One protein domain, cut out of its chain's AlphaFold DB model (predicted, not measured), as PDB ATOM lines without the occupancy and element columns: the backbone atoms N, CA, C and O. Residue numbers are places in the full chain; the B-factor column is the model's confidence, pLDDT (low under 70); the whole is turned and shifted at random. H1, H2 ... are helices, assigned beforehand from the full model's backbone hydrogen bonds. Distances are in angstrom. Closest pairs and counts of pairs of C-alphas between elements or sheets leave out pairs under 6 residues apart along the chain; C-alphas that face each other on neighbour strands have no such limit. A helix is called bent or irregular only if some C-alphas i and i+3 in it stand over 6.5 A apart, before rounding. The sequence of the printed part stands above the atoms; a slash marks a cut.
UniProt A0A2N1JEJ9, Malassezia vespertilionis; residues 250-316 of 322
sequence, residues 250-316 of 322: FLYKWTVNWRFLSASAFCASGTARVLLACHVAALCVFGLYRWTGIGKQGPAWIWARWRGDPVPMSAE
ATOM      1  N   PHE A 250      -5.313 -49.347  32.025       81.25
ATOM      2  CA  PHE A 250      -5.199 -49.865  30.667       81.25
ATOM      3  C   PHE A 250      -5.918 -51.213  30.557       81.25
ATOM      4  O   PHE A 250      -5.776 -52.082  31.413       81.25
ATOM      5  N   LEU A 251      -6.648 -51.422  29.463       83.19
ATOM      6  CA  LEU A 251      -7.291 -52.706  29.192       83.19
ATOM      7  C   LEU A 251      -6.311 -53.641  28.482       83.19
ATOM      8  O   LEU A 251      -5.739 -53.279  27.450       83.19
ATOM      9  N   TYR A 252      -6.177 -54.875  28.973       85.44
ATOM     10  CA  TYR A 252      -5.279 -55.873  28.378       85.44
ATOM     11  C   TYR A 252      -5.555 -56.108  26.883       85.44
ATOM     12  O   TYR A 252      -4.627 -56.252  26.092       85.44
ATOM     13  N   LYS A 253      -6.822 -56.046  26.446       84.00
ATOM     14  CA  LYS A 253      -7.186 -56.195  25.025       84.00
ATOM     15  C   LYS A 253      -6.547 -55.146  24.103       84.00
ATOM     16  O   LYS A 253      -6.328 -55.432  22.929       84.00
ATOM     17  N   TRP A 254      -6.204 -53.970  24.624       81.50
ATOM     18  CA  TRP A 254      -5.601 -52.883  23.852       81.50
ATOM     19  C   TRP A 254      -4.083 -52.793  24.011       81.50
ATOM     20  O   TRP A 254      -3.436 -52.023  23.298       81.50
ATOM     21  N   THR A 255      -3.483 -53.580  24.911       84.81
ATOM     22  CA  THR A 255      -2.029 -53.572  25.054       84.81
ATOM     23  C   THR A 255      -1.371 -54.231  23.852       84.81
ATOM     24  O   THR A 255      -1.831 -55.257  23.354       84.81
ATOM     25  N   VAL A 256      -0.280 -53.643  23.371       81.31
ATOM     26  CA  VAL A 256       0.559 -54.257  22.332       81.31
ATOM     27  C   VAL A 256       1.946 -54.543  22.888       81.31
ATOM     28  O   VAL A 256       2.443 -55.653  22.754       81.31
ATOM     29  N   ASN A 257       2.536 -53.574  23.589       85.94
ATOM     30  CA  ASN A 257       3.895 -53.697  24.117       85.94
ATOM     31  C   ASN A 257       3.983 -54.610  25.349       85.94
ATOM     32  O   ASN A 257       5.055 -55.127  25.624       85.94
ATOM     33  N   TRP A 258       2.874 -54.842  26.062       89.06
ATOM     34  CA  TRP A 258       2.841 -55.679  27.271       89.06
ATOM     35  C   TRP A 258       2.174 -57.040  27.055       89.06
ATOM     36  O   TRP A 258       1.766 -57.687  28.015       89.06
ATOM     37  N   ARG A 259       2.045 -57.494  25.801       88.75
ATOM     38  CA  ARG A 259       1.416 -58.790  25.482       88.75
ATOM     39  C   ARG A 259       2.187 -60.003  26.000       88.75
ATOM     40  O   ARG A 259       1.608 -61.073  26.095       88.75
ATOM     41  N   PHE A 260       3.454 -59.823  26.363       92.75
ATOM     42  CA  PHE A 260       4.259 -60.853  27.016       92.75
ATOM     43  C   PHE A 260       3.855 -61.102  28.481       92.75
ATOM     44  O   PHE A 260       4.240 -62.119  29.048       92.75
ATOM     45  N   LEU A 261       3.093 -60.194  29.108       92.25
ATOM     46  CA  LEU A 261       2.521 -60.409  30.436       92.25
ATOM     47  C   LEU A 261       1.184 -61.147  30.335       92.25
ATOM     48  O   LEU A 261       0.431 -60.960  29.375       92.25
ATOM     49  N   SER A 262       0.847 -61.926  31.366       93.56
ATOM     50  CA  SER A 262      -0.510 -62.452  31.529       93.56
ATOM     51  C   SER A 262      -1.504 -61.314  31.794       93.56
ATOM     52  O   SER A 262      -1.142 -60.251  32.305       93.56
ATOM     53  N   ALA A 263      -2.783 -61.539  31.482       91.81
ATOM     54  CA  ALA A 263      -3.833 -60.554  31.741       91.81
ATOM     55  C   ALA A 263      -3.935 -60.190  33.235       91.81
ATOM     56  O   ALA A 263      -4.095 -59.018  33.569       91.81
ATOM     57  N   SER A 264      -3.772 -61.173  34.130       92.12
ATOM     58  CA  SER A 264      -3.772 -60.950  35.579       92.12
ATOM     59  C   SER A 264      -2.592 -60.091  36.031       92.12
ATOM     60  O   SER A 264      -2.786 -59.164  36.812       92.12
ATOM     61  N   ALA A 265      -1.391 -60.330  35.493       91.56
ATOM     62  CA  ALA A 265      -0.216 -59.519  35.802       91.56
ATOM     63  C   ALA A 265      -0.348 -58.091  35.249       91.56
ATOM     64  O   ALA A 265       0.001 -57.132  35.932       91.56
ATOM     65  N   PHE A 266      -0.880 -57.923  34.036       90.62
ATOM     66  CA  PHE A 266      -1.046 -56.602  33.424       90.62
ATOM     67  C   PHE A 266      -2.081 -55.739  34.156       90.62
ATOM     68  O   PHE A 266      -1.842 -54.556  34.384       90.62
ATOM     69  N   CYS A 267      -3.212 -56.332  34.541       88.94
ATOM     70  CA  CYS A 267      -4.290 -55.628  35.238       88.94
ATOM     71  C   CYS A 267      -4.032 -55.453  36.746       88.94
ATOM     72  O   CYS A 267      -4.804 -54.772  37.419       88.94
ATOM     73  N   ALA A 268      -2.970 -56.050  37.300       90.81
ATOM     74  CA  ALA A 268      -2.639 -55.900  38.710       90.81
ATOM     75  C   ALA A 268      -2.233 -54.453  39.042       90.81
ATOM     76  O   ALA A 268      -1.332 -53.876  38.426       90.81
ATOM     77  N   SER A 269      -2.820 -53.891  40.101       86.69
ATOM     78  CA  SER A 269      -2.480 -52.548  40.602       86.69
ATOM     79  C   SER A 269      -1.014 -52.425  41.044       86.69
ATOM     80  O   SER A 269      -0.442 -51.335  41.034       86.69
ATOM     81  N   GLY A 270      -0.381 -53.542  41.426       90.69
ATOM     82  CA  GLY A 270       1.055 -53.614  41.700       90.69
ATOM     83  C   GLY A 270       1.902 -53.260  40.477       90.69
ATOM     84  O   GLY A 270       2.812 -52.445  40.592       90.69
ATOM     85  N   THR A 271       1.557 -53.779  39.295       89.62
ATOM     86  CA  THR A 271       2.297 -53.536  38.046       89.62
ATOM     87  C   THR A 271       2.288 -52.058  37.671       89.62
ATOM     88  O   THR A 271       3.344 -51.486  37.411       89.62
ATOM     89  N   ALA A 272       1.125 -51.404  37.721       87.75
ATOM     90  CA  ALA A 272       1.021 -49.967  37.457       87.75
ATOM     91  C   ALA A 272       1.864 -49.129  38.439       87.75
ATOM     92  O   ALA A 272       2.585 -48.224  38.017       87.75
ATOM     93  N   ARG A 273       1.837 -49.466  39.740       90.25
ATOM     94  CA  ARG A 273       2.654 -48.792  40.766       90.25
ATOM     95  C   ARG A 273       4.152 -48.987  40.545       90.25
ATOM     96  O   ARG A 273       4.899 -48.026  40.687       90.25
ATOM     97  N   VAL A 274       4.588 -50.189  40.165       93.31
ATOM     98  CA  VAL A 274       5.997 -50.465  39.840       93.31
ATOM     99  C   VAL A 274       6.443 -49.642  38.634       93.31
ATOM    100  O   VAL A 274       7.476 -48.984  38.702       93.31
ATOM    101  N   LEU A 275       5.651 -49.601  37.558       90.75
ATOM    102  CA  LEU A 275       5.980 -48.798  36.376       90.75
ATOM    103  C   LEU A 275       6.076 -47.307  36.702       90.75
ATOM    104  O   LEU A 275       7.007 -46.637  36.248       90.75
ATOM    105  N   LEU A 276       5.156 -46.800  37.524       89.62
ATOM    106  CA  LEU A 276       5.198 -45.421  37.997       89.62
ATOM    107  C   LEU A 276       6.447 -45.158  38.850       89.62
ATOM    108  O   LEU A 276       7.136 -44.166  38.624       89.62
ATOM    109  N   ALA A 277       6.782 -46.058  39.778       94.75
ATOM    110  CA  ALA A 277       7.978 -45.944  40.608       94.75
ATOM    111  C   ALA A 277       9.259 -45.944  39.760       94.75
ATOM    112  O   ALA A 277      10.117 -45.084  39.954       94.75
ATOM    113  N   CYS A 278       9.368 -46.836  38.770       95.31
ATOM    114  CA  CYS A 278      10.488 -46.855  37.826       95.31
ATOM    115  C   CYS A 278      10.585 -45.546  37.028       95.31
ATOM    116  O   CYS A 278      11.682 -45.019  36.845       95.31
ATOM    117  N   HIS A 279       9.454 -45.000  36.574       92.12
ATOM    118  CA  HIS A 279       9.424 -43.728  35.858       92.12
ATOM    119  C   HIS A 279       9.898 -42.561  36.738       92.12
ATOM    120  O   HIS A 279      10.778 -41.803  36.328       92.12
ATOM    121  N   VAL A 280       9.373 -42.445  37.961       94.12
ATOM    122  CA  VAL A 280       9.780 -41.407  38.922       94.12
ATOM    123  C   VAL A 280      11.256 -41.554  39.289       94.12
ATOM    124  O   VAL A 280      11.983 -40.564  39.277       94.12
ATOM    125  N   ALA A 281      11.735 -42.775  39.536       96.25
ATOM    126  CA  ALA A 281      13.146 -43.030  39.813       96.25
ATOM    127  C   ALA A 281      14.044 -42.579  38.650       96.25
ATOM    128  O   ALA A 281      15.042 -41.894  38.878       96.25
ATOM    129  N   ALA A 282      13.667 -42.884  37.404       95.38
ATOM    130  CA  ALA A 282      14.396 -42.419  36.227       95.38
ATOM    131  C   ALA A 282      14.424 -40.882  36.142       95.38
ATOM    132  O   ALA A 282      15.490 -40.305  35.922       95.38
ATOM    133  N   LEU A 283      13.290 -40.209  36.376       94.50
ATOM    134  CA  LEU A 283      13.228 -38.744  36.423       94.50
ATOM    135  C   LEU A 283      14.116 -38.161  37.527       94.50
ATOM    136  O   LEU A 283      14.807 -37.176  37.278       94.50
ATOM    137  N   CYS A 284      14.147 -38.767  38.715       94.75
ATOM    138  CA  CYS A 284      15.011 -38.337  39.813       94.75
ATOM    139  C   CYS A 284      16.491 -38.498  39.459       94.75
ATOM    140  O   CYS A 284      17.260 -37.555  39.625       94.75
ATOM    141  N   VAL A 285      16.897 -39.649  38.916       95.25
ATOM    142  CA  VAL A 285      18.291 -39.890  38.506       95.25
ATOM    143  C   VAL A 285      18.721 -38.887  37.435       95.25
ATOM    144  O   VAL A 285      19.773 -38.252  37.556       95.25
ATOM    145  N   PHE A 286      17.896 -38.679  36.407       94.12
ATOM    146  CA  PHE A 286      18.193 -37.696  35.369       94.12
ATOM    147  C   PHE A 286      18.192 -36.268  35.918       94.12
ATOM    148  O   PHE A 286      19.111 -35.503  35.624       94.12
ATOM    149  N   GLY A 287      17.216 -35.922  36.752       93.75
ATOM    150  CA  GLY A 287      17.120 -34.629  37.415       93.75
ATOM    151  C   GLY A 287      18.367 -34.319  38.232       93.75
ATOM    152  O   GLY A 287      18.974 -33.274  38.023       93.75
ATOM    153  N   LEU A 288      18.800 -35.241  39.092       93.31
ATOM    154  CA  LEU A 288      19.925 -35.050  40.011       93.31
ATOM    155  C   LEU A 288      21.290 -35.040  39.317       93.31
ATOM    156  O   LEU A 288      22.155 -34.263  39.724       93.31
ATOM    157  N   TYR A 289      21.490 -35.889  38.304       92.69
ATOM    158  CA  TYR A 289      22.833 -36.163  37.773       92.69
ATOM    159  C   TYR A 289      23.039 -35.803  36.301       92.69
ATOM    160  O   TYR A 289      24.184 -35.617  35.885       92.69
ATOM    161  N   ARG A 290      21.976 -35.712  35.490       91.75
ATOM    162  CA  ARG A 290      22.098 -35.481  34.037       91.75
ATOM    163  C   ARG A 290      21.643 -34.097  33.594       91.75
ATOM    164  O   ARG A 290      22.258 -33.524  32.690       91.75
ATOM    165  N   TRP A 291      20.548 -33.603  34.161       91.69
ATOM    166  CA  TRP A 291      19.928 -32.326  33.805       91.69
ATOM    167  C   TRP A 291      20.371 -31.188  34.721       91.69
ATOM    168  O   TRP A 291      20.396 -30.034  34.288       91.69
ATOM    169  N   THR A 292      20.737 -31.504  35.964       92.06
ATOM    170  CA  THR A 292      21.229 -30.544  36.958       92.06
ATOM    171  C   THR A 292      22.517 -31.050  37.613       92.06
ATOM    172  O   THR A 292      22.933 -32.186  37.394       92.06
ATOM    173  N   GLY A 293      23.162 -30.188  38.403       90.00
ATOM    174  CA  GLY A 293      24.313 -30.541  39.237       90.00
ATOM    175  C   GLY A 293      23.951 -30.823  40.696       90.00
ATOM    176  O   GLY A 293      24.859 -30.878  41.525       90.00
ATOM    177  N   ILE A 294      22.661 -30.978  41.027       94.19
ATOM    178  CA  ILE A 294      22.184 -31.124  42.414       94.19
ATOM    179  C   ILE A 294      22.813 -32.346  43.085       94.19
ATOM    180  O   ILE A 294      23.240 -32.257  44.229       94.19
ATOM    181  N   GLY A 295      22.961 -33.465  42.373       93.62
ATOM    182  CA  GLY A 295      23.570 -34.670  42.936       93.62
ATOM    183  C   GLY A 295      25.038 -34.504  43.356       93.62
ATOM    184  O   GLY A 295      25.512 -35.282  44.174       93.62
ATOM    185  N   LYS A 296      25.754 -33.503  42.819       93.44
ATOM    186  CA  LYS A 296      27.163 -33.214  43.158       93.44
ATOM    187  C   LYS A 296      27.320 -32.018  44.100       93.44
ATOM    188  O   LYS A 296      28.180 -32.032  44.966       93.44
ATOM    189  N   GLN A 297      26.529 -30.968  43.892       93.38
ATOM    190  CA  GLN A 297      26.657 -29.676  44.584       93.38
ATOM    191  C   GLN A 297      25.584 -29.470  45.666       93.38
ATOM    192  O   GLN A 297      25.585 -28.452  46.358       93.38
ATOM    193  N   GLY A 298      24.637 -30.399  45.801       94.25
ATOM    194  CA  GLY A 298      23.525 -30.292  46.735       94.25
ATOM    195  C   GLY A 298      22.622 -29.077  46.463       94.25
ATOM    196  O   GLY A 298      22.539 -28.588  45.328       94.25
ATOM    197  N   PRO A 299      21.952 -28.552  47.506       94.25
ATOM    198  CA  PRO A 299      21.070 -27.387  47.402       94.25
ATOM    199  C   PRO A 299      21.761 -26.117  46.890       94.25
ATOM    200  O   PRO A 299      21.102 -25.261  46.302       94.25
ATOM    201  N   ALA A 300      23.086 -25.995  47.046       95.00
ATOM    202  CA  ALA A 300      23.846 -24.845  46.553       95.00
ATOM    203  C   ALA A 300      23.682 -24.638  45.035       95.00
ATOM    204  O   ALA A 300      23.631 -23.498  44.575       95.00
ATOM    205  N   TRP A 301      23.503 -25.721  44.262       94.12
ATOM    206  CA  TRP A 301      23.239 -25.629  42.820       94.12
ATOM    207  C   TRP A 301      21.958 -24.847  42.504       94.12
ATOM    208  O   TRP A 301      21.931 -24.088  41.531       94.12
ATOM    209  N   ILE A 302      20.915 -25.038  43.323       94.38
ATOM    210  CA  ILE A 302      19.604 -24.389  43.182       94.38
ATOM    211  C   ILE A 302      19.742 -22.906  43.518       94.38
ATOM    212  O   ILE A 302      19.335 -22.059  42.723       94.38
ATOM    213  N   TRP A 303      20.359 -22.586  44.658       94.31
ATOM    214  CA  TRP A 303      20.538 -21.204  45.106       94.31
ATOM    215  C   TRP A 303      21.357 -20.378  44.115       94.31
ATOM    216  O   TRP A 303      20.961 -19.264  43.768       94.31
ATOM    217  N   ALA A 304      22.423 -20.961  43.559       92.69
ATOM    218  CA  ALA A 304      23.240 -20.325  42.529       92.69
ATOM    219  C   ALA A 304      22.460 -19.987  41.242       92.69
ATOM    220  O   ALA A 304      22.885 -19.131  40.473       92.69
ATOM    221  N   ARG A 305      21.324 -20.652  40.998       93.75
ATOM    222  CA  ARG A 305      20.488 -20.508  39.791       93.75
ATOM    223  C   ARG A 305      19.089 -20.003  40.098       93.75
ATOM    224  O   ARG A 305      18.204 -20.078  39.249       93.75
ATOM    225  N   TRP A 306      18.875 -19.429  41.280       95.38
ATOM    226  CA  TRP A 306      17.562 -18.910  41.661       95.38
ATOM    227  C   TRP A 306      17.046 -17.846  40.677       95.38
ATOM    228  O   TRP A 306      15.843 -17.755  40.430       95.38
ATOM    229  N   ARG A 307      17.963 -17.086  40.061       93.88
ATOM    230  CA  ARG A 307      17.689 -16.091  39.007       93.88
ATOM    231  C   ARG A 307      17.917 -16.611  37.571       93.88
ATOM    232  O   ARG A 307      17.812 -15.826  36.635       93.88
ATOM    233  N   GLY A 308      18.181 -17.908  37.399       92.88
ATOM    234  CA  GLY A 308      18.524 -18.557  36.128       92.88
ATOM    235  C   GLY A 308      20.031 -18.776  35.940       92.88
ATOM    236  O   GLY A 308      20.842 -18.292  36.728       92.88
ATOM    237  N   ASP A 309      20.403 -19.529  34.902       89.25
ATOM    238  CA  ASP A 309      21.788 -19.693  34.446       89.25
ATOM    239  C   ASP A 309      22.317 -18.337  33.908       89.25
ATOM    240  O   ASP A 309      21.587 -17.660  33.177       89.25
ATOM    241  N   PRO A 310      23.582 -17.947  34.188       80.94
ATOM    242  CA  PRO A 310      24.163 -16.679  33.718       80.94
ATOM    243  C   PRO A 310      24.104 -16.503  32.197       80.94
ATOM    244  O   PRO A 310      23.840 -15.414  31.695       80.94
ATOM    245  N   VAL A 311      24.307 -17.603  31.466       80.69
ATOM    246  CA  VAL A 311      24.010 -17.705  30.039       80.69
ATOM    247  C   VAL A 311      22.959 -18.802  29.880       80.69
ATOM    248  O   VAL A 311      23.299 -19.987  29.967       80.69
ATOM    249  N   PRO A 312      21.684 -18.441  29.657       75.19
ATOM    250  CA  PRO A 312      20.598 -19.405  29.571       75.19
ATOM    251  C   PRO A 312      20.879 -20.488  28.529       75.19
ATOM    252  O   PRO A 312      20.949 -20.212  27.319       75.19
ATOM    253  N   MET A 313      21.002 -21.726  29.016       72.38
ATOM    254  CA  MET A 313      21.139 -22.932  28.198       72.38
ATOM    255  C   MET A 313      22.285 -22.826  27.167       72.38
ATOM    256  O   MET A 313      22.084 -23.118  25.985       72.38
ATOM    257  N   SER A 314      23.474 -22.351  27.575       62.72
ATOM    258  CA  SER A 314      24.671 -22.396  26.721       62.72
ATOM    259  C   SER A 314      25.148 -23.838  26.516       62.72
ATOM    260  O   SER A 314      25.098 -24.672  27.420       62.72
ATOM    261  N   ALA A 315      25.609 -24.148  25.302       53.78
ATOM    262  CA  ALA A 315      26.117 -25.477  24.949       53.78
ATOM    263  C   ALA A 315      27.489 -25.793  25.586       53.78
ATOM    264  O   ALA A 315      27.941 -26.935  25.554       53.78
ATOM    265  N   GLU A 316      28.151 -24.792  26.168       42.06
ATOM    266  CA  GLU A 316      29.564 -24.840  26.569       42.06
ATOM    267  C   GLU A 316      29.833 -25.641  27.853       42.06
ATOM    268  O   GLU A 316      30.977 -25.954  28.159       42.06
TER     269      GLU A 316
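This is residues 250 to 316 of the 322 residues of a protein of Malassezia vespertilionis (UniProt A0A2N1JEJ9). One long helix, H2, makes the long axis of a rod, with a small knot of chain at each end and the middle of the helix bare. At one end lie the short helix H1 and the looped residues 250 to 262; at the other end the short helices H3 and H4 make a turned corner, from which the tail of residues 304 to 316 leads away, to the same side of the rod as the looped residues 250 to 262. The printed part has 67 residues, with four named helices in the order H1, H2, H3, H4 and no named strand, and its class is all helix. It is extended, with a radius of gyration of the C-alphas of 19.1 A and spans of 52 by 22 by 17 A.

H2, residues 269 to 291, is the longest helix, and its residues 273 to 282 stand free. H1, residues 263 to 267, is close to H2 but not clearly touching; their closest C-alphas, those of Ala 265 and Thr 271, are 6.9 A apart. H3, residues 294 to 297, and H2 touch only at the corner by their link; H2 does this with residues 287 to 289 alone, and the closest C-alphas, those of Leu 288 and Gly 295, are 4.7 A apart. H4, residues 300 to 303, and H3 only just touch, and only at the corner by their link, with 3 pairs of C-alphas within 8 A; the closest are those of Ile 294 and Trp 301, 5.6 A apart. H1 is apart from H3 and from H4, and H2 is apart from H4. In H1 every O i to N i+4 pair is within hydrogen-bond range, and in H2 18 of 19 are. H3 and H4 are too short for such a pair; the one O i to N i+3 pair is within range in H4 and not in H3.

H2 runs 30.9 A from C-alpha 269 at (-2.480, -52.548, 40.602) to C-alpha 291 at (19.928, -32.326, 33.805). It is irregular, but only just: C-alphas 288 and 291 are 6.8 A apart. H1 has 5 residues and begins with C-alpha 263 at (-3.833, -60.554, 31.741). H3 and H4 have 4 residues each, and H4 ends with C-alpha 303 at (20.538, -21.204, 45.106).

The two C-alphas farthest apart are those of Ser 264 and Pro 310, 52.4 A. The printed part has no cut, and the links H1 to H2, H2 to H3 and H3 to H4 are tight. Residues 303 to 316, of which 303 belongs to H4, stand free. The mean pLDDT of the printed part is 88.8, and residues 314 to 316 are under 70.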